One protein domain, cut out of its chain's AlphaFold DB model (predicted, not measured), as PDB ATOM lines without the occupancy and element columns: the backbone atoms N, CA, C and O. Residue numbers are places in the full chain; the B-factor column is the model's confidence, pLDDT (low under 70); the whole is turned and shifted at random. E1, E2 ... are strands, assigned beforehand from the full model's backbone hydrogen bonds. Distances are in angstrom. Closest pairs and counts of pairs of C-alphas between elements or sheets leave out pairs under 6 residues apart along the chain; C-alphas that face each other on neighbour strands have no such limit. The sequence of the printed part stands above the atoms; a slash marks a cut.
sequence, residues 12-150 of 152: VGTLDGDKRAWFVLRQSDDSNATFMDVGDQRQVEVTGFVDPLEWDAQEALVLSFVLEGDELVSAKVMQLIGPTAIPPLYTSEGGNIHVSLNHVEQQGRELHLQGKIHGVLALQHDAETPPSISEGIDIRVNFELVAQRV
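What this domain is: This is residues 12 to 150 of the 152 residues of an uncharacterized protein of Halomonas meridiana (UniProt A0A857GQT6). This is a closed barrel of seven strands, E3 to E9, a meander that wraps round until E9 comes back beside E3. Its strongly bending long strands E7, E8 and E9 curve round one side, and a small hairpin, E1 and E2, adds to the wall along a part of E9 that E3 does not reach. The printed part has 139 residues with nine named strands, E1 to E9 in chain order, and no named helix; the class is all strand. The pairing is mixed, antiparallel except for E9 and E3. The whole is compact, with a radius of gyration of the C-alphas of 14.8 A, and spans 42 by 31 by 29 A.

How they stand to each other: Begin with the ring, a meander, each strand the antiparallel neighbour of the one before: E3, residues 33 to 38; E4, 41 to 49; E5, 60 to 68; E6, 71 to 80; E7, 89 to 107; E8, 110 to 124; and E9, 132 to 149. Look at N 36 and O 43, 2.9 A apart, between E3 and E4. E4 and E5, a hairpin at 166 degrees, have N 46 and O 63 at 2.8 A; E5 and E6 have N 64 and O 76 at 2.9 A. E6 and E7 have N 79 and O 90 at 2.8 A. E7 and E8 have N 98 and O 118 at 2.8 A, and E8 and E9 have N 117 and O 141 at 2.9 A. The ring closes where E9 and E3 are parallel, with N 35 and O 148 at 2.9 A. On the same side of E9 as E3 find E1, residues 12 to 15, antiparallel to it, with N 14 and O 140 at 2.8 A. E2, residues 18 to 22, forms a hairpin with E1, with N 13 and O 20 at 3.0 A. The closest C-alphas of E2 and E4 are those of Trp 22 and Gly 48, 4.8 A apart.

Where its parts are: Find C-alpha 12, where E1 begins, at (44.470, 1.275, 44.836). E7 starts at C-alpha 89 (31.104, 11.567, 36.078), measures 33.6 A and bends by 101 degrees at residue 96. E8 measures 33.0 A and bends by 88 degrees at residue 119. E9 measures 34.4 A, bends by 124 degrees at residue 135 and ends at C-alpha 149 (24.937, -6.153, 55.964). E6, 26.8 A, bends by 55 degrees at residue 74.

The domain as a whole: The two C-alphas farthest apart, those of Gly 108 and Ser 134, are 43.7 A from each other. The printed part has no cut and no long link. The mean pLDDT of the printed part is 92.1; look for values under 70 at residues 56 to 57 and 83 to 85.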
ATOM      1  N   VAL A  12      43.183   0.692  45.231       96.94
ATOM      2  CA  VAL A  12      44.470   1.275  44.836       96.94
ATOM      3  C   VAL A  12      44.792   0.982  43.381       96.94
ATOM      4  O   VAL A  12      44.605  -0.133  42.885       96.94
ATOM      5  N   GLY A  13      45.325   1.978  42.677       96.00
ATOM      6  CA  GLY A  13      45.753   1.799  41.297       96.00
ATOM      7  C   GLY A  13      45.970   3.107  40.561       96.00
ATOM      8  O   GLY A  13      46.578   4.031  41.099       96.00
ATOM      9  N   THR A  14      45.518   3.156  39.311       96.62
ATOM     10  CA  THR A  14      45.655   4.325  38.445       96.62
ATOM     11  C   THR A  14      44.337   4.737  37.812       96.62
ATOM     12  O   THR A  14      43.554   3.875  37.402       96.62
ATOM     13  N   LEU A  15      44.162   6.046  37.666       95.75
ATOM     14  CA  LEU A  15      43.094   6.696  36.919       95.75
ATOM     15  C   LEU A  15      43.743   7.696  35.954       95.75
ATOM     16  O   LEU A  15      44.492   8.557  36.400       95.75
ATOM     17  N   ASP A  16      43.526   7.528  34.652       95.50
ATOM     18  CA  ASP A  16      44.180   8.297  33.580       95.50
ATOM     19  C   ASP A  16      45.722   8.352  33.704       95.50
ATOM     20  O   ASP A  16      46.380   9.368  33.504       95.50
ATOM     21  N   GLY A  17      46.323   7.232  34.121       93.94
ATOM     22  CA  GLY A  17      47.767   7.115  34.358       93.94
ATOM     23  C   GLY A  17      48.257   7.663  35.706       93.94
ATOM     24  O   GLY A  17      49.339   7.267  36.155       93.94
ATOM     25  N   ASP A  18      47.456   8.470  36.401       94.94
ATOM     26  CA  ASP A  18      47.789   8.999  37.721       94.94
ATOM     27  C   ASP A  18      47.508   7.978  38.818       94.94
ATOM     28  O   ASP A  18      46.464   7.326  38.847       94.94
ATOM     29  N   LYS A  19      48.441   7.846  39.766       95.00
ATOM     30  CA  LYS A  19      48.251   6.974  40.928       95.00
ATOM     31  C   LYS A  19      47.168   7.538  41.836       95.00
ATOM     32  O   LYS A  19      47.235   8.700  42.232       95.00
ATOM     33  N   ARG A  20      46.223   6.686  42.212       93.25
ATOM     34  CA  ARG A  20      45.099   7.021  43.085       93.25
ATOM     35  C   ARG A  20      44.882   5.927  44.126       93.25
ATOM     36  O   ARG A  20      45.200   4.754  43.899       93.25
ATOM     37  N   ALA A  21      44.349   6.348  45.262       93.50
ATOM     38  CA  ALA A  21      43.913   5.502  46.356       93.50
ATOM     39  C   ALA A  21      42.541   6.000  46.819       93.50
ATOM     40  O   ALA A  21      42.307   7.208  46.826       93.50
ATOM     41  N   TRP A  22      41.660   5.072  47.179       94.25
ATOM     42  CA  TRP A  22      40.355   5.378  47.743       94.25
ATOM     43  C   TRP A  22      40.121   4.563  49.014       94.25
ATOM     44  O   TRP A  22      40.507   3.392  49.109       94.25
ATOM     45  N   PHE A  23      39.458   5.196  49.973       93.00
ATOM     46  CA  PHE A  23      39.233   4.693  51.318       93.00
ATOM     47  C   PHE A  23      37.744   4.430  51.528       93.00
ATOM     48  O   PHE A  23      36.906   5.305  51.302       93.00
ATOM     49  N   VAL A  24      37.414   3.217  51.961       92.00
ATOM     50  CA  VAL A  24      36.081   2.884  52.456       92.00
ATOM     51  C   VAL A  24      36.051   3.228  53.931       92.00
ATOM     52  O   VAL A  24      36.787   2.663  54.739       92.00
ATOM     53  N   LEU A  25      35.181   4.163  54.285       89.56
ATOM     54  CA  LEU A  25      35.123   4.691  55.636       89.56
ATOM     55  C   LEU A  25      34.096   3.926  56.481       89.56
ATOM     56  O   LEU A  25      33.053   3.494  55.983       89.56
ATOM     57  N   ARG A  26      34.409   3.774  57.774       85.31
ATOM     58  CA  ARG A  26      33.524   3.207  58.805       85.31
ATOM     59  C   ARG A  26      33.385   4.170  59.981       85.31
ATOM     60  O   ARG A  26      34.387   4.702  60.460       85.31
ATOM     61  N   GLN A  27      32.158   4.395  60.439       76.12
ATOM     62  CA  GLN A  27      31.858   5.213  61.608       76.12
ATOM     63  C   GLN A  27      30.844   4.470  62.476       76.12
ATOM     64  O   GLN A  27      29.685   4.314  62.110       76.12
ATOM     65  N   SER A  28      31.286   4.030  63.654       78.19
ATOM     66  CA  SER A  28      30.492   3.157  64.528       78.19
ATOM     67  C   SER A  28      30.048   1.890  63.778       78.19
ATOM     68  O   SER A  28      30.913   1.132  63.339       78.19
ATOM     69  N   ASP A  29      28.740   1.682  63.611       74.44
ATOM     70  CA  ASP A  29      28.166   0.534  62.903       74.44
ATOM     71  C   ASP A  29      27.895   0.822  61.412       74.44
ATOM     72  O   ASP A  29      27.568  -0.097  60.658       74.44
ATOM     73  N   ASP A  30      28.069   2.073  60.966       79.88
ATOM     74  CA  ASP A  30      27.837   2.486  59.584       79.88
ATOM     75  C   ASP A  30      29.115   2.367  58.743       79.88
ATOM     76  O   ASP A  30      30.237   2.636  59.186       79.88
ATOM     77  N   SER A  31      28.941   1.963  57.487       86.50
ATOM     78  CA  SER A  31      30.011   1.735  56.517       86.50
ATOM     79  C   SER A  31      29.561   2.223  55.150       86.50
ATOM     80  O   SER A  31      28.445   1.931  54.733       86.50
ATOM     81  N   ASN A  32      30.457   2.874  54.411       90.31
ATOM     82  CA  ASN A  32      30.205   3.231  53.010       90.31
ATOM     83  C   ASN A  32      30.409   2.061  52.039       90.31
ATOM     84  O   ASN A  32      30.320   2.239  50.830       90.31
ATOM     85  N   ALA A  33      30.667   0.864  52.568       94.94
ATOM     86  CA  ALA A  33      30.510  -0.403  51.869       94.94
ATOM     87  C   ALA A  33      29.413  -1.215  52.555       94.94
ATOM     88  O   ALA A  33      29.568  -1.603  53.721       94.94
ATOM     89  N   THR A  34      28.330  -1.489  51.838       96.00
ATOM     90  CA  THR A  34      27.175  -2.230  52.339       96.00
ATOM     91  C   THR A  34      26.759  -3.333  51.381       96.00
ATOM     92  O   THR A  34      27.121  -3.333  50.206       96.00
ATOM     93  N   PHE A  35      26.009  -4.305  51.892       96.44
ATOM     94  CA  PHE A  35      25.325  -5.276  51.054       96.44
ATOM     95  C   PHE A  35      23.954  -5.659  51.609       96.44
ATOM     96  O   PHE A  35      23.708  -5.597  52.817       96.44
ATOM     97  N   MET A  36      23.081  -6.108  50.712       95.88
ATOM     98  CA  MET A  36      21.765  -6.656  51.027       95.88
ATOM     99  C   MET A  36      21.415  -7.824  50.108       95.88
ATOM    100  O   MET A  36      21.878  -7.897  48.968       95.88
ATOM    101  N   ASP A  37      20.568  -8.720  50.604       94.81
ATOM    102  CA  ASP A  37      20.048  -9.844  49.831       94.81
ATOM    103  C   ASP A  37      18.708  -9.442  49.183       94.81
ATOM    104  O   ASP A  37      17.791  -8.970  49.859       94.81
ATOM    105  N   VAL A  38      18.594  -9.617  47.866       93.62
ATOM    106  CA  VAL A  38      17.406  -9.321  47.053       93.62
ATOM    107  C   VAL A  38      17.043 -10.567  46.252       93.62
ATOM    108  O   VAL A  38      17.603 -10.836  45.189       93.62
ATOM    109  N   GLY A  39      16.091 -11.344  46.771       92.94
ATOM    110  CA  GLY A  39      15.816 -12.680  46.238       92.94
ATOM    111  C   GLY A  39      17.032 -13.585  46.442       92.94
ATOM    112  O   GLY A  39      17.530 -13.685  47.560       92.94
ATOM    113  N   ASP A  40      17.514 -14.197  45.360       92.56
ATOM    114  CA  ASP A  40      18.712 -15.051  45.369       92.56
ATOM    115  C   ASP A  40      20.008 -14.271  45.069       92.56
ATOM    116  O   ASP A  40      21.097 -14.845  45.039       92.56
ATOM    117  N   GLN A  41      19.902 -12.959  44.836       96.31
ATOM    118  CA  GLN A  41      21.036 -12.102  44.511       96.31
ATOM    119  C   GLN A  41      21.495 -11.301  45.720       96.31
ATOM    120  O   GLN A  41      20.694 -10.857  46.540       96.31
ATOM    121  N   ARG A  42      22.796 -11.031  45.776       96.19
ATOM    122  CA  ARG A  42      23.386 -10.097  46.729       96.19
ATOM    123  C   ARG A  42      23.788  -8.823  46.005       96.19
ATOM    124  O   ARG A  42      24.580  -8.870  45.066       96.19
ATOM    125  N   GLN A  43      23.254  -7.693  46.448       97.50
ATOM    126  CA  GLN A  43      23.624  -6.374  45.947       97.50
ATOM    127  C   GLN A  43      24.625  -5.750  46.908       97.50
ATOM    128  O   GLN A  43      24.377  -5.720  48.113       97.50
ATOM    129  N   VAL A  44      25.757  -5.298  46.381       97.88
ATOM    130  CA  VAL A  44      26.842  -4.679  47.142       97.88
ATOM    131  C   VAL A  44      27.051  -3.273  46.609       97.88
ATOM    132  O   VAL A  44      27.253  -3.105  45.410       97.88
ATOM    133  N   GLU A  45      27.054  -2.287  47.496       97.56
ATOM    134  CA  GLU A  45      27.292  -0.883  47.167       97.56
ATOM    135  C   GLU A  45      28.487  -0.376  47.965       97.56
ATOM    136  O   GLU A  45      28.577  -0.588  49.175       97.56
ATOM    137  N   VAL A  46      29.430   0.268  47.284       96.69
ATOM    138  CA  VAL A  46      30.682   0.737  47.875       96.69
ATOM    139  C   VAL A  46      30.993   2.133  47.375       96.69
ATOM    140  O   VAL A  46      31.098   2.345  46.174       96.69
ATOM    141  N   THR A  47      31.255   3.056  48.294       94.81
ATOM    142  CA  THR A  47      31.815   4.372  47.987       94.81
ATOM    143  C   THR A  47      33.194   4.493  48.624       94.81
ATOM    144  O   THR A  47      33.336   4.458  49.847       94.81
ATOM    145  N   GLY A  48      34.217   4.620  47.780       93.62
ATOM    146  CA  GLY A  48      35.585   4.921  48.180       93.62
ATOM    147  C   GLY A  48      35.894   6.404  47.989       93.62
ATOM    148  O   GLY A  48      35.775   6.920  46.879       93.62
ATOM    149  N   PHE A  49      36.340   7.077  49.043       91.12
ATOM    150  CA  PHE A  49      36.667   8.506  49.026       91.12
ATOM    151  C   PHE A  49      38.163   8.719  48.842       91.12
ATOM    152  O   PHE A  49      38.962   7.882  49.256       91.12
ATOM    153  N   VAL A  50      38.556   9.833  48.225       87.81
ATOM    154  CA  VAL A  50      39.979  10.205  48.108       87.81
ATOM    155  C   VAL A  50      40.575  10.684  49.437       87.81
ATOM    156  O   VAL A  50      41.785  10.581  49.632       87.81
ATOM    157  N   ASP A  51      39.733  11.187  50.343       83.81
ATOM    158  CA  ASP A  51      40.114  11.595  51.693       83.81
ATOM    159  C   ASP A  51      39.782  10.468  52.696       83.81
ATOM    160  O   ASP A  51      38.654   9.968  52.700       83.81
ATOM    161  N   PRO A  52      40.731  10.038  53.550       82.94
ATOM    162  CA  PRO A  52      40.510   8.968  54.522       82.94
ATOM    163  C   PRO A  52      39.660   9.376  55.742       82.94
ATOM    164  O   PRO A  52      39.421   8.542  56.617       82.94
ATOM    165  N   LEU A  53      39.244  10.640  55.855       79.81
ATOM    166  CA  LEU A  53      38.513  11.194  56.999       79.81
ATOM    167  C   LEU A  53      37.163  11.819  56.611       79.81
ATOM    168  O   LEU A  53      36.276  11.891  57.465       79.81
ATOM    169  N   GLU A  54      36.984  12.248  55.360       78.75
ATOM    170  CA  GLU A  54      35.773  12.940  54.892       78.75
ATOM    171  C   GLU A  54      34.811  12.007  54.130       78.75
ATOM    172  O   GLU A  54      35.133  11.465  53.075       78.75
ATOM    173  N   TRP A  55      33.592  11.839  54.663       72.81
ATOM    174  CA  TRP A  55      32.520  11.008  54.080       72.81
ATOM    175  C   TRP A  55      31.721  11.709  52.976       72.81
ATOM    176  O   TRP A  55      30.941  11.070  52.275       72.81
ATOM    177  N   ASP A  56      31.872  13.021  52.848       68.50
ATOM    178  CA  ASP A  56      31.214  13.872  51.860       68.50
ATOM    179  C   ASP A  56      32.204  14.410  50.820       68.50
ATOM    180  O   ASP A  56      31.915  15.387  50.123       68.50
ATOM    181  N   ALA A  57      33.367  13.757  50.687       66.00
ATOM    182  CA  ALA A  57      34.346  14.152  49.692       66.00
ATOM    183  C   ALA A  57      33.722  14.104  48.289       66.00
ATOM    184  O   ALA A  57      33.090  13.137  47.864       66.00
ATOM    185  N   GLN A  58      33.916  15.206  47.570       73.69
ATOM    186  CA  GLN A  58      33.286  15.487  46.278       73.69
ATOM    187  C   GLN A  58      33.816  14.593  45.148       73.69
ATOM    188  O   GLN A  58      33.192  14.464  44.097       73.69
ATOM    189  N   GLU A  59      34.981  13.986  45.359       84.62
ATOM    190  CA  GLU A  59      35.604  13.033  44.452       84.62
ATOM    191  C   GLU A  59      35.587  11.650  45.111       84.62
ATOM    192  O   GLU A  59      36.212  11.422  46.150       84.62
ATOM    193  N   ALA A  60      34.861  10.717  44.495       91.44
ATOM    194  CA  ALA A  60      34.695   9.365  45.007       91.44
ATOM    195  C   ALA A  60      34.597   8.349  43.868       91.44
ATOM    196  O   ALA A  60      34.109   8.661  42.778       91.44
ATOM    197  N   LEU A  61      35.035   7.127  44.157       95.06
ATOM    198  CA  LEU A  61      34.847   5.960  43.312       95.06
ATOM    199  C   LEU A  61      33.714   5.112  43.891       95.06
ATOM    200  O   LEU A  61      33.837   4.558  44.982       95.06
ATOM    201  N   VAL A  62      32.619   5.015  43.148       95.69
ATOM    202  CA  VAL A  62      31.440   4.222  43.494       95.69
ATOM    203  C   VAL A  62      31.484   2.905  42.729       95.69
ATOM    204  O   VAL A  62      31.639   2.893  41.504       95.69
ATOM    205  N   LEU A  63      31.348   1.796  43.449       98.00
ATOM    206  CA  LEU A  63      31.294   0.444  42.911       98.00
ATOM    207  C   LEU A  63      29.967  -0.196  43.315       98.00
ATOM    208  O   LEU A  63      29.649  -0.253  44.501       98.00
ATOM    209  N   SER A  64      29.249  -0.734  42.339       98.06
ATOM    210  CA  SER A  64      28.022  -1.498  42.567       98.06
ATOM    211  C   SER A  64      28.201  -2.894  41.992       98.06
ATOM    212  O   SER A  64      28.531  -3.033  40.812       98.06
ATOM    213  N   PHE A  65      27.982  -3.931  42.794       98.19
ATOM    214  CA  PHE A  65      28.079  -5.324  42.363       98.19
ATOM    215  C   PHE A  65      26.765  -6.059  42.581       98.19
ATOM    216  O   PHE A  65      26.091  -5.876  43.593       98.19
ATOM    217  N   VAL A  66      26.438  -6.947  41.648       98.06
ATOM    218  CA  VAL A  66      25.383  -7.949  41.811       98.06
ATOM    219  C   VAL A  66      26.037  -9.317  41.767       98.06
ATOM    220  O   VAL A  66      26.691  -9.655  40.777       98.06
ATOM    221  N   LEU A  67      25.863 -10.081  42.839       97.94
ATOM    222  CA  LEU A  67      26.388 -11.433  42.985       97.94
ATOM    223  C   LEU A  67      25.248 -12.451  43.004       97.94
ATOM    224  O   LEU A  67      24.186 -12.183  43.567       97.94
ATOM    225  N   GLU A  68      25.495 -13.627  42.445       96.50
ATOM    226  CA  GLU A  68      24.665 -14.820  42.617       96.50
ATOM    227  C   GLU A  68      25.547 -15.904  43.245       96.50
ATOM    228  O   GLU A  68      26.510 -16.380  42.641       96.50
ATOM    229  N   GLY A  69      25.297 -16.210  44.522       92.44
ATOM    230  CA  GLY A  69      26.288 -16.897  45.353       92.44
ATOM    231  C   GLY A  69      27.585 -16.083  45.453       92.44
ATOM    232  O   GLY A  69      27.567 -14.949  45.937       92.44
ATOM    233  N   ASP A  70      28.685 -16.663  44.971       93.38
ATOM    234  CA  ASP A  70      30.015 -16.036  44.942       93.38
ATOM    235  C   ASP A  70      30.405 -15.537  43.534       93.38
ATOM    236  O   ASP A  70      31.503 -15.011  43.335       93.38
ATOM    237  N   GLU A  71      29.525 -15.690  42.540       95.38
ATOM    238  CA  GLU A  71      29.788 -15.279  41.161       95.38
ATOM    239  C   GLU A  71      29.343 -13.835  40.907       95.38
ATOM    240  O   GLU A  71      28.240 -13.427  41.272       95.38
ATOM    241  N   LEU A  72      30.200 -13.055  40.239       97.19
ATOM    242  CA  LEU A  72      29.880 -11.694  39.808       97.19
ATOM    243  C   LEU A  72      28.998 -11.728  38.555       97.19
ATOM    244  O   LEU A  72      29.469 -12.071  37.472       97.19
ATOM    245  N   VAL A  73      27.743 -11.307  38.695       97.12
ATOM    246  CA  VAL A  73      26.764 -11.247  37.598       97.12
ATOM    247  C   VAL A  73      26.819  -9.902  36.879       97.12
ATOM    248  O   VAL A  73      26.700  -9.831  35.656       97.12
ATOM    249  N   SER A  74      26.988  -8.818  37.634       96.69
ATOM    250  CA  SER A  74      27.045  -7.461  37.093       96.69
ATOM    251  C   SER A  74      27.905  -6.567  37.973       96.69
ATOM    252  O   SER A  74      27.931  -6.724  39.195       96.69
ATOM    253  N   ALA A  75      28.579  -5.608  37.347       97.44
ATOM    254  CA  ALA A  75      29.325  -4.568  38.029       97.44
ATOM    255  C   ALA A  75      29.102  -3.219  37.349       97.44
ATOM    256  O   ALA A  75      29.112  -3.125  36.120       97.44
ATOM    257  N   LYS A  76      28.959  -2.172  38.156       97.88
ATOM    258  CA  LYS A  76      29.023  -0.779  37.721       97.88
ATOM    259  C   LYS A  76      30.135  -0.064  38.467       97.88
ATOM    260  O   LYS A  76      30.368  -0.322  39.645       97.88
ATOM    261  N   VAL A  77      30.822   0.822  37.761       97.69
ATOM    262  CA  VAL A  77      31.924   1.627  38.290       97.69
ATOM    263  C   VAL A  77      31.666   3.067  37.894       97.69
ATOM    264  O   VAL A  77      31.472   3.341  36.711       97.69
ATOM    265  N   MET A  78      31.669   3.979  38.860       95.62
ATOM    266  CA  MET A  78      31.513   5.410  38.618       95.62
ATOM    267  C   MET A  78      32.574   6.197  39.378       95.62
ATOM    268  O   MET A  78      32.804   5.951  40.555       95.62
ATOM    269  N   GLN A  79      33.195   7.168  38.723       94.31
ATOM    270  CA  GLN A  79      34.078   8.147  39.338       94.31
ATOM    271  C   GLN A  79      33.394   9.512  39.277       94.31
ATOM    272  O   GLN A  79      33.190  10.058  38.191       94.31
ATOM    273  N   LEU A  80      33.048  10.056  40.441       89.69
ATOM    274  CA  LEU A  80      32.425  11.374  40.564       89.69
ATOM    275  C   LEU A  80      33.475  12.478  40.374       89.69
ATOM    276  O   LEU A  80      34.601  12.347  40.865       89.69
ATOM    277  N   ILE A  81      33.113  13.550  39.656       83.56
ATOM    278  CA  ILE A  81      34.026  14.647  39.310       83.56
ATOM    279  C   ILE A  81      33.470  15.988  39.805       83.56
ATOM    280  O   ILE A  81      32.667  16.646  39.145       83.56
ATOM    281  N   GLY A  82      34.004  16.466  40.924       71.31
ATOM    282  CA  GLY A  82      33.845  17.852  41.354       71.31
ATOM    283  C   GLY A  82      32.610  18.152  42.221       71.31
ATOM    284  O   GLY A  82      31.831  17.267  42.555       71.31
ATOM    285  N   PRO A  83      32.450  19.427  42.629       66.25
ATOM    286  CA  PRO A  83      31.608  19.845  43.759       66.25
ATOM    287  C   PRO A  83      30.113  20.028  43.465       66.25
ATOM    288  O   PRO A  83      29.376  20.473  44.347       66.25
ATOM    289  N   THR A  84      29.656  19.868  42.223       63.25
ATOM    290  CA  THR A  84      28.302  20.310  41.853       63.25
ATOM    291  C   THR A  84      27.236  19.315  42.308       63.25
ATOM    292  O   THR A  84      27.505  18.136  42.493       63.25
ATOM    293  N   ALA A  85      25.993  19.785  42.469       66.38
ATOM    294  CA  ALA A  85      24.869  18.933  42.881       66.38
ATOM    295  C   ALA A  85      24.569  17.795  41.883       66.38
ATOM    296  O   ALA A  85      24.024  16.765  42.265       66.38
ATOM    297  N   ILE A  86      24.922  17.997  40.611       70.69
ATOM    298  CA  ILE A  86      24.950  16.975  39.562       70.69
ATOM    299  C   ILE A  86      26.311  17.135  38.875       70.69
ATOM    300  O   ILE A  86      26.438  17.965  37.968       70.69
ATOM    301  N   PRO A  87      27.368  16.494  39.388       74.94
ATOM    302  CA  PRO A  87      28.680  16.572  38.778       74.94
ATOM    303  C   PRO A  87      28.738  15.711  37.521       74.94
ATOM    304  O   PRO A  87      28.066  14.676  37.461       74.94
ATOM    305  N   PRO A  88      29.543  16.108  36.520       88.44
ATOM    306  CA  PRO A  88      29.946  15.157  35.503       88.44
ATOM    307  C   PRO A  88      30.613  13.956  36.182       88.44
ATOM    308  O   PRO A  88      31.185  14.059  37.273       88.44
ATOM    309  N   LEU A  89      30.539  12.798  35.543       93.44
ATOM    310  CA  LEU A  89      31.104  11.567  36.078       93.44
ATOM    311  C   LEU A  89      31.713  10.727  34.968       93.44
ATOM    312  O   LEU A  89      31.289  10.795  33.817       93.44
ATOM    313  N   TYR A  90      32.689   9.903  35.321       96.12
ATOM    314  CA  TYR A  90      33.113   8.808  34.460       96.12
ATOM    315  C   TYR A  90      32.394   7.535  34.892       96.12
ATOM    316  O   TYR A  90      32.338   7.245  36.083       96.12
ATOM    317  N   THR A  91      31.855   6.761  33.956       96.94
ATOM    318  CA  THR A  91      31.062   5.560  34.252       96.94
ATOM    319  C   THR A  91      31.445   4.380  33.371       96.94
ATOM    320  O   THR A  91      31.903   4.530  32.239       96.94
ATOM    321  N   SER A  92      31.254   3.171  33.889       97.12
ATOM    322  CA  SER A  92      31.328   1.938  33.107       97.12
ATOM    323  C   SER A  92      30.242   1.858  32.031       97.12
ATOM    324  O   SER A  92      30.419   1.142  31.047       97.12
ATOM    325  N   GLU A  93      29.117   2.560  32.202       95.06
ATOM    326  CA  GLU A  93      28.060   2.615  31.186       95.06
ATOM    327  C   GLU A  93      28.566   3.331  29.929       95.06
ATOM    328  O   GLU A  93      29.172   4.391  30.012       95.06
ATOM    329  N   GLY A  94      28.380   2.732  28.748       91.81
ATOM    330  CA  GLY A  94      28.956   3.251  27.498       91.81
ATOM    331  C   GLY A  94      30.488   3.137  27.396       91.81
ATOM    332  O   GLY A  94      31.042   3.396  26.329       91.81
ATOM    333  N   GLY A  95      31.164   2.722  28.471       94.44
ATOM    334  CA  GLY A  95      32.592   2.428  28.517       94.44
ATOM    335  C   GLY A  95      32.921   0.981  28.146       94.44
ATOM    336  O   GLY A  95      32.094   0.221  27.640       94.44
ATOM    337  N   ASN A  96      34.163   0.586  28.423       96.06
ATOM    338  CA  ASN A  96      34.644  -0.783  28.274       96.06
ATOM    339  C   ASN A  96      35.411  -1.182  29.535       96.06
ATOM    340  O   ASN A  96      36.630  -1.024  29.600       96.06
ATOM    341  N   ILE A  97      34.684  -1.662  30.542       97.38
ATOM    342  CA  ILE A  97      35.223  -2.029  31.853       97.38
ATOM    343  C   ILE A  97      35.114  -3.531  32.066       97.38
ATOM    344  O   ILE A  97      34.079  -4.139  31.808       97.38
ATOM    345  N   HIS A  98      36.186  -4.106  32.595       97.81
ATOM    346  CA  HIS A  98      36.242  -5.479  33.061       97.81
ATOM    347  C   HIS A  98      36.457  -5.488  34.570       97.81
ATOM    348  O   HIS A  98      37.410  -4.890  35.082       97.81
ATOM    349  N   VAL A  99      35.576  -6.199  35.272       98.06
ATOM    350  CA  VAL A  99      35.656  -6.427  36.715       98.06
ATOM    351  C   VAL A  99      35.786  -7.922  36.962       98.06
ATOM    352  O   VAL A  99      35.080  -8.721  36.353       98.06
ATOM    353  N   SER A 100      36.699  -8.302  37.848       97.56
ATOM    354  CA  SER A 100      36.895  -9.693  38.259       97.56
ATOM    355  C   SER A 100      37.044  -9.780  39.770       97.56
ATOM    356  O   SER A 100      37.850  -9.037  40.342       97.56
ATOM    357  N   LEU A 101      36.331 -10.716  40.392       97.56
ATOM    358  CA  LEU A 101      36.508 -11.084  41.795       97.56
ATOM    359  C   LEU A 101      37.442 -12.289  41.892       97.56
ATOM    360  O   LEU A 101      37.309 -13.245  41.133       97.56
ATOM    361  N   ASN A 102      38.391 -12.225  42.820       95.62
ATOM    362  CA  ASN A 102      39.283 -13.340  43.148       95.62
ATOM    363  C   ASN A 102      38.940 -13.956  44.513       95.62
ATOM    364  O   ASN A 102      39.338 -15.088  44.772       95.62
ATOM    365  N   HIS A 103      38.229 -13.217  45.373       96.88
ATOM    366  CA  HIS A 103      37.774 -13.671  46.687       96.88
ATOM    367  C   HIS A 103      36.400 -13.084  47.001       96.88
ATOM    368  O   HIS A 103      36.199 -11.876  46.842       96.88
ATOM    369  N   VAL A 104      35.492 -13.939  47.464       97.00
ATOM    370  CA  VAL A 104      34.187 -13.583  48.027       97.00
ATOM    371  C   VAL A 104      33.978 -14.478  49.238       97.00
ATOM    372  O   VAL A 104      34.054 -15.698  49.125       97.00
ATOM    373  N   GLU A 105      33.760 -13.887  50.408       97.00
ATOM    374  CA  GLU A 105      33.529 -14.649  51.632       97.00
ATOM    375  C   GLU A 105      32.636 -13.868  52.586       97.00
ATOM    376  O   GLU A 105      32.894 -12.703  52.882       97.00
ATOM    377  N   GLN A 106      31.594 -14.515  53.104       95.00
ATOM    378  CA  GLN A 106      30.732 -13.927  54.121       95.00
ATOM    379  C   GLN A 106      31.046 -14.506  55.502       95.00
ATOM    380  O   GLN A 106      30.986 -15.718  55.711       95.00
ATOM    381  N   GLN A 107      31.277 -13.623  56.472       94.50
ATOM    382  CA  GLN A 107      31.454 -13.957  57.882       94.50
ATOM    383  C   GLN A 107      30.425 -13.191  58.722       94.50
ATOM    384  O   GLN A 107      30.597 -12.031  59.093       94.50
ATOM    385  N   GLY A 108      29.295 -13.843  59.008       92.50
ATOM    386  CA  GLY A 108      28.192 -13.218  59.739       92.50
ATOM    387  C   GLY A 108      27.600 -12.033  58.971       92.50
ATOM    388  O   GLY A 108      26.936 -12.229  57.951       92.50
ATOM    389  N   ARG A 109      27.819 -10.815  59.484       92.62
ATOM    390  CA  ARG A 109      27.333  -9.553  58.896       92.62
ATOM    391  C   ARG A 109      28.342  -8.885  57.960       92.62
ATOM    392  O   ARG A 109      28.008  -7.861  57.375       92.62
ATOM    393  N   GLU A 110      29.538  -9.447  57.818       94.75
ATOM    394  CA  GLU A 110      30.589  -8.896  56.969       94.75
ATOM    395  C   GLU A 110      30.723  -9.712  55.682       94.75
ATOM    396  O   GLU A 110      30.711 -10.945  55.707       94.75
ATOM    397  N   LEU A 111      30.860  -9.016  54.555       95.88
ATOM    398  CA  LEU A 111      31.174  -9.595  53.255       95.88
ATOM    399  C   LEU A 111      32.541  -9.090  52.801       95.88
ATOM    400  O   LEU A 111      32.709  -7.906  52.511       95.88
ATOM    401  N   HIS A 112      33.499 -10.001  52.711       97.00
ATOM    402  CA  HIS A 112      34.845  -9.749  52.224       97.00
ATOM    403  C   HIS A 112      34.889  -9.944  50.711       97.00
ATOM    404  O   HIS A 112      34.459 -10.976  50.195       97.00
ATOM    405  N   LEU A 113      35.427  -8.951  50.005       97.44
ATOM    406  CA  LEU A 113      35.554  -8.940  48.552       97.44
ATOM    407  C   LEU A 113      36.965  -8.521  48.163       97.44
ATOM    408  O   LEU A 113      37.453  -7.482  48.604       97.44
ATOM    409  N   GLN A 114      37.594  -9.286  47.276       98.00
ATOM    410  CA  GLN A 114      38.865  -8.906  46.668       98.00
ATOM    411  C   GLN A 114      38.781  -9.055  45.156       98.00
ATOM    412  O   GLN A 114      38.316 -10.076  44.642       98.00
ATOM    413  N   GLY A 115      39.264  -8.058  44.423       97.88
ATOM    414  CA  GLY A 115      39.124  -8.052  42.977       97.88
ATOM    415  C   GLY A 115      39.940  -6.991  42.266       97.88
ATOM    416  O   GLY A 115      40.827  -6.346  42.829       97.88
ATOM    417  N   LYS A 116      39.669  -6.872  40.968       98.25
ATOM    418  CA  LYS A 116      40.358  -5.965  40.049       98.25
ATOM    419  C   LYS A 116      39.365  -5.338  39.089       98.25
ATOM    420  O   LYS A 116      38.427  -5.999  38.649       98.25
ATOM    421  N   ILE A 117      39.631  -4.091  38.727       98.38
ATOM    422  CA  ILE A 117      38.890  -3.330  37.723       98.38
ATOM    423  C   ILE A 117      39.908  -2.806  36.721       98.38
ATOM    424  O   ILE A 117      40.937  -2.250  37.110       98.38
ATOM    425  N   HIS A 118      39.638  -2.977  35.433       98.25
ATOM    426  CA  HIS A 118      40.432  -2.342  34.390       98.25
ATOM    427  C   HIS A 118      39.610  -2.033  33.142       98.25
ATOM    428  O   HIS A 118      38.648  -2.736  32.840       98.25
ATOM    429  N   GLY A 119      40.026  -1.014  32.396       98.06
ATOM    430  CA  GLY A 119      39.414  -0.646  31.123       98.06
ATOM    431  C   GLY A 119      39.238   0.860  30.992       98.06
ATOM    432  O   GLY A 119      39.999   1.610  31.594       98.06
ATOM    433  N   VAL A 120      38.229   1.277  30.229       98.31
ATOM    434  CA  VAL A 120      37.926   2.686  29.953       98.31
ATOM    435  C   VAL A 120      36.556   3.037  30.516       98.31
ATOM    436  O   VAL A 120      35.558   2.416  30.141       98.31
ATOM    437  N   LEU A 121      36.502   4.038  31.392       98.12
ATOM    438  CA  LEU A 121      35.252   4.662  31.820       98.12
ATOM    439  C   LEU A 121      34.866   5.737  30.800       98.12
ATOM    440  O   LEU A 121      35.719   6.520  30.394       98.12
ATOM    441  N   ALA A 122      33.603   5.795  30.396       97.62
ATOM    442  CA  ALA A 122      33.081   6.830  29.509       97.62
ATOM    443  C   ALA A 122      32.686   8.083  30.302       97.62
ATOM    444  O   ALA A 122      32.183   7.973  31.419       97.62
ATOM    445  N   LEU A 123      32.890   9.269  29.728       96.19
ATOM    446  CA  LEU A 123      32.507  10.533  30.356       96.19
ATOM    447  C   LEU A 123      31.017  10.804  30.157       96.19
ATOM    448  O   LEU A 123      30.522  10.766  29.033       96.19
ATOM    449  N   GLN A 124      30.320  11.146  31.230       94.44
ATOM    450  CA  GLN A 124      28.957  11.648  31.217       94.44
ATOM    451  C   GLN A 124      28.939  13.070  31.783       94.44
ATOM    452  O   GLN A 124      29.250  13.285  32.952       94.44
ATOM    453  N   HIS A 125      28.584  14.048  30.947       89.56
ATOM    454  CA  HIS A 125      28.569  15.460  31.348       89.56
ATOM    455  C   HIS A 125      27.378  15.824  32.238       89.56
ATOM    456  O   HIS A 125      27.511  16.661  33.129       89.56
ATOM    457  N   ASP A 126      26.227  15.201  31.988       87.38
ATOM    458  CA  ASP A 126      24.970  15.424  32.692       87.38
ATOM    459  C   ASP A 126      24.046  14.202  32.552       87.38
ATOM    460  O   ASP A 126      24.332  13.254  31.819       87.38
ATOM    461  N   ALA A 127      22.924  14.216  33.272       84.06
ATOM    462  CA  ALA A 127      21.978  13.103  33.303       84.06
ATOM    463  C   ALA A 127      21.176  12.913  31.998       84.06
ATOM    464  O   ALA A 127      20.590  11.849  31.806       84.06
ATOM    465  N   GLU A 128      21.114  13.920  31.122       87.94
ATOM    466  CA  GLU A 128      20.338  13.871  29.874       87.94
ATOM    467  C   GLU A 128      21.179  13.365  28.694       87.94
ATOM    468  O   GLU A 128      20.643  12.822  27.723       87.94
ATOM    469  N   THR A 129      22.499  13.509  28.788       88.56
ATOM    470  CA  THR A 129      23.453  13.118  27.756       88.56
ATOM    471  C   THR A 129      24.014  11.720  28.039       88.56
ATOM    472  O   THR A 129      24.537  11.478  29.129       88.56
ATOM    473  N   PRO A 130      23.958  10.781  27.074       92.00
ATOM    474  CA  PRO A 130      24.575   9.470  27.237       92.00
ATOM    475  C   PRO A 130      26.097   9.560  27.450       92.00
ATOM    476  O   PRO A 130      26.734  10.443  26.867       92.00
ATOM    477  N   PRO A 131      26.704   8.623  28.201       94.75
ATOM    478  CA  PRO A 131      28.153   8.566  28.352       94.75
ATOM    479  C   PRO A 131      28.890   8.388  27.015       94.75
ATOM    480  O   PRO A 131      28.460   7.623  26.147       94.75
ATOM    481  N   SER A 132      30.038   9.054  26.872       95.31
ATOM    482  CA  SER A 132      30.882   9.036  25.676       95.31
ATOM    483  C   SER A 132      32.256   8.422  25.949       95.31
ATOM    484  O   SER A 132      33.044   8.933  26.746       95.31
ATOM    485  N   ILE A 133      32.582   7.332  25.247       95.69
ATOM    486  CA  ILE A 133      33.894   6.671  25.351       95.69
ATOM    487  C   ILE A 133      35.014   7.442  24.640       95.69
ATOM    488  O   ILE A 133      36.184   7.230  24.945       95.69
ATOM    489  N   SER A 134      34.696   8.348  23.703       95.25
ATOM    490  CA  SER A 134      35.724   9.139  23.002       95.25
ATOM    491  C   SER A 134      36.440  10.128  23.918       95.25
ATOM    492  O   SER A 134      37.556  10.537  23.616       95.25
ATOM    493  N   GLU A 135      35.786  10.506  25.014       93.88
ATOM    494  CA  GLU A 135      36.314  11.356  26.088       93.88
ATOM    495  C   GLU A 135      36.519  10.543  27.374       93.88
ATOM    496  O   GLU A 135      36.578  11.091  28.470       93.88
ATOM    497  N   GLY A 136      36.570   9.215  27.245       95.69
ATOM    498  CA  GLY A 136      36.752   8.317  28.369       95.69
ATOM    499  C   GLY A 136      38.174   8.330  28.921       95.69
ATOM    500  O   GLY A 136      39.116   8.765  28.261       95.69
ATOM    501  N   ILE A 137      38.317   7.793  30.129       97.31
ATOM    502  CA  ILE A 137      39.600   7.679  30.825       97.31
ATOM    503  C   ILE A 137      39.908   6.234  31.197       97.31
ATOM    504  O   ILE A 137      39.012   5.443  31.506       97.31
ATOM    505  N   ASP A 138      41.196   5.906  31.209       98.19
ATOM    506  CA  ASP A 138      41.670   4.599  31.647       98.19
ATOM    507  C   ASP A 138      41.547   4.454  33.170       98.19
ATOM    508  O   ASP A 138      41.966   5.319  33.939       98.19
ATOM    509  N   ILE A 139      41.056   3.305  33.622       98.19
ATOM    510  CA  ILE A 139      41.108   2.884  35.022       98.19
ATOM    511  C   ILE A 139      41.822   1.539  35.125       98.19
ATOM    512  O   ILE A 139      41.637   0.637  34.305       98.19
ATOM    513  N   ARG A 140      42.657   1.388  36.153       98.31
ATOM    514  CA  ARG A 140      43.253   0.106  36.539       98.31
ATOM    515  C   ARG A 140      43.470   0.077  38.041       98.31
ATOM    516  O   ARG A 140      44.445   0.645  38.526       98.31
ATOM    517  N   VAL A 141      42.595  -0.607  38.767       97.62
ATOM    518  CA  VAL A 141      42.636  -0.672  40.233       97.62
ATOM    519  C   VAL A 141      42.495  -2.101  40.742       97.62
ATOM    520  O   VAL A 141      41.885  -2.957  40.100       97.62
ATOM    521  N   ASN A 142      43.078  -2.360  41.906       98.00
ATOM    522  CA  ASN A 142      42.811  -3.542  42.719       98.00
ATOM    523  C   ASN A 142      42.048  -3.082  43.959       98.00
ATOM    524  O   ASN A 142      42.257  -1.955  44.415       98.00
ATOM    525  N   PHE A 143      41.193  -3.942  44.497       97.12
ATOM    526  CA  PHE A 143      40.434  -3.633  45.700       97.12
ATOM    527  C   PHE A 143      40.405  -4.798  46.682       97.12
ATOM    528  O   PHE A 143      40.387  -5.963  46.275       97.12
ATOM    529  N   GLU A 144      40.355  -4.446  47.961       96.88
ATOM    530  CA  GLU A 144      40.094  -5.324  49.095       96.88
ATOM    531  C   GLU A 144      39.127  -4.610  50.046       96.88
ATOM    532  O   GLU A 144      39.425  -3.556  50.617       96.88
ATOM    533  N   LEU A 145      37.915  -5.149  50.139       94.81
ATOM    534  CA  LEU A 145      36.750  -4.475  50.698       94.81
ATOM    535  C   LEU A 145      36.064  -5.378  51.713       94.81
ATOM    536  O   LEU A 145      36.002  -6.595  51.536       94.81
ATOM    537  N   VAL A 146      35.491  -4.760  52.741       95.12
ATOM    538  CA  VAL A 146      34.621  -5.443  53.697       95.12
ATOM    539  C   VAL A 146      33.318  -4.662  53.813       95.12
ATOM    540  O   VAL A 146      33.277  -3.605  54.449       95.12
ATOM    541  N   ALA A 147      32.263  -5.180  53.186       95.38
ATOM    542  CA  ALA A 147      30.933  -4.586  53.186       95.38
ATOM    543  C   ALA A 147      30.094  -5.078  54.377       95.38
ATOM    544  O   ALA A 147      30.184  -6.243  54.763       95.38
ATOM    545  N   GLN A 148      29.273  -4.197  54.952       95.06
ATOM    546  CA  GLN A 148      28.378  -4.516  56.071       95.06
ATOM    547  C   GLN A 148      26.963  -4.839  55.600       95.06
ATOM    548  O   GLN A 148      26.414  -4.167  54.727       95.06
ATOM    549  N   ARG A 149      26.338  -5.832  56.227       94.50
ATOM    550  CA  ARG A 149      24.937  -6.153  55.964       94.50
ATOM    551  C   ARG A 149      24.020  -5.051  56.487       94.50
ATOM    552  O   ARG A 149      24.013  -4.785  57.694       94.50
ATOM    553  N   VAL A 150      23.189  -4.497  55.608       91.44
ATOM    554  CA  VAL A 150      22.074  -3.622  55.998       91.44
ATOM    555  C   VAL A 150      20.804  -4.446  56.212       91.44
ATOM    556  O   VAL A 150      20.521  -5.387  55.471       91.44
TER     557      VAL A 150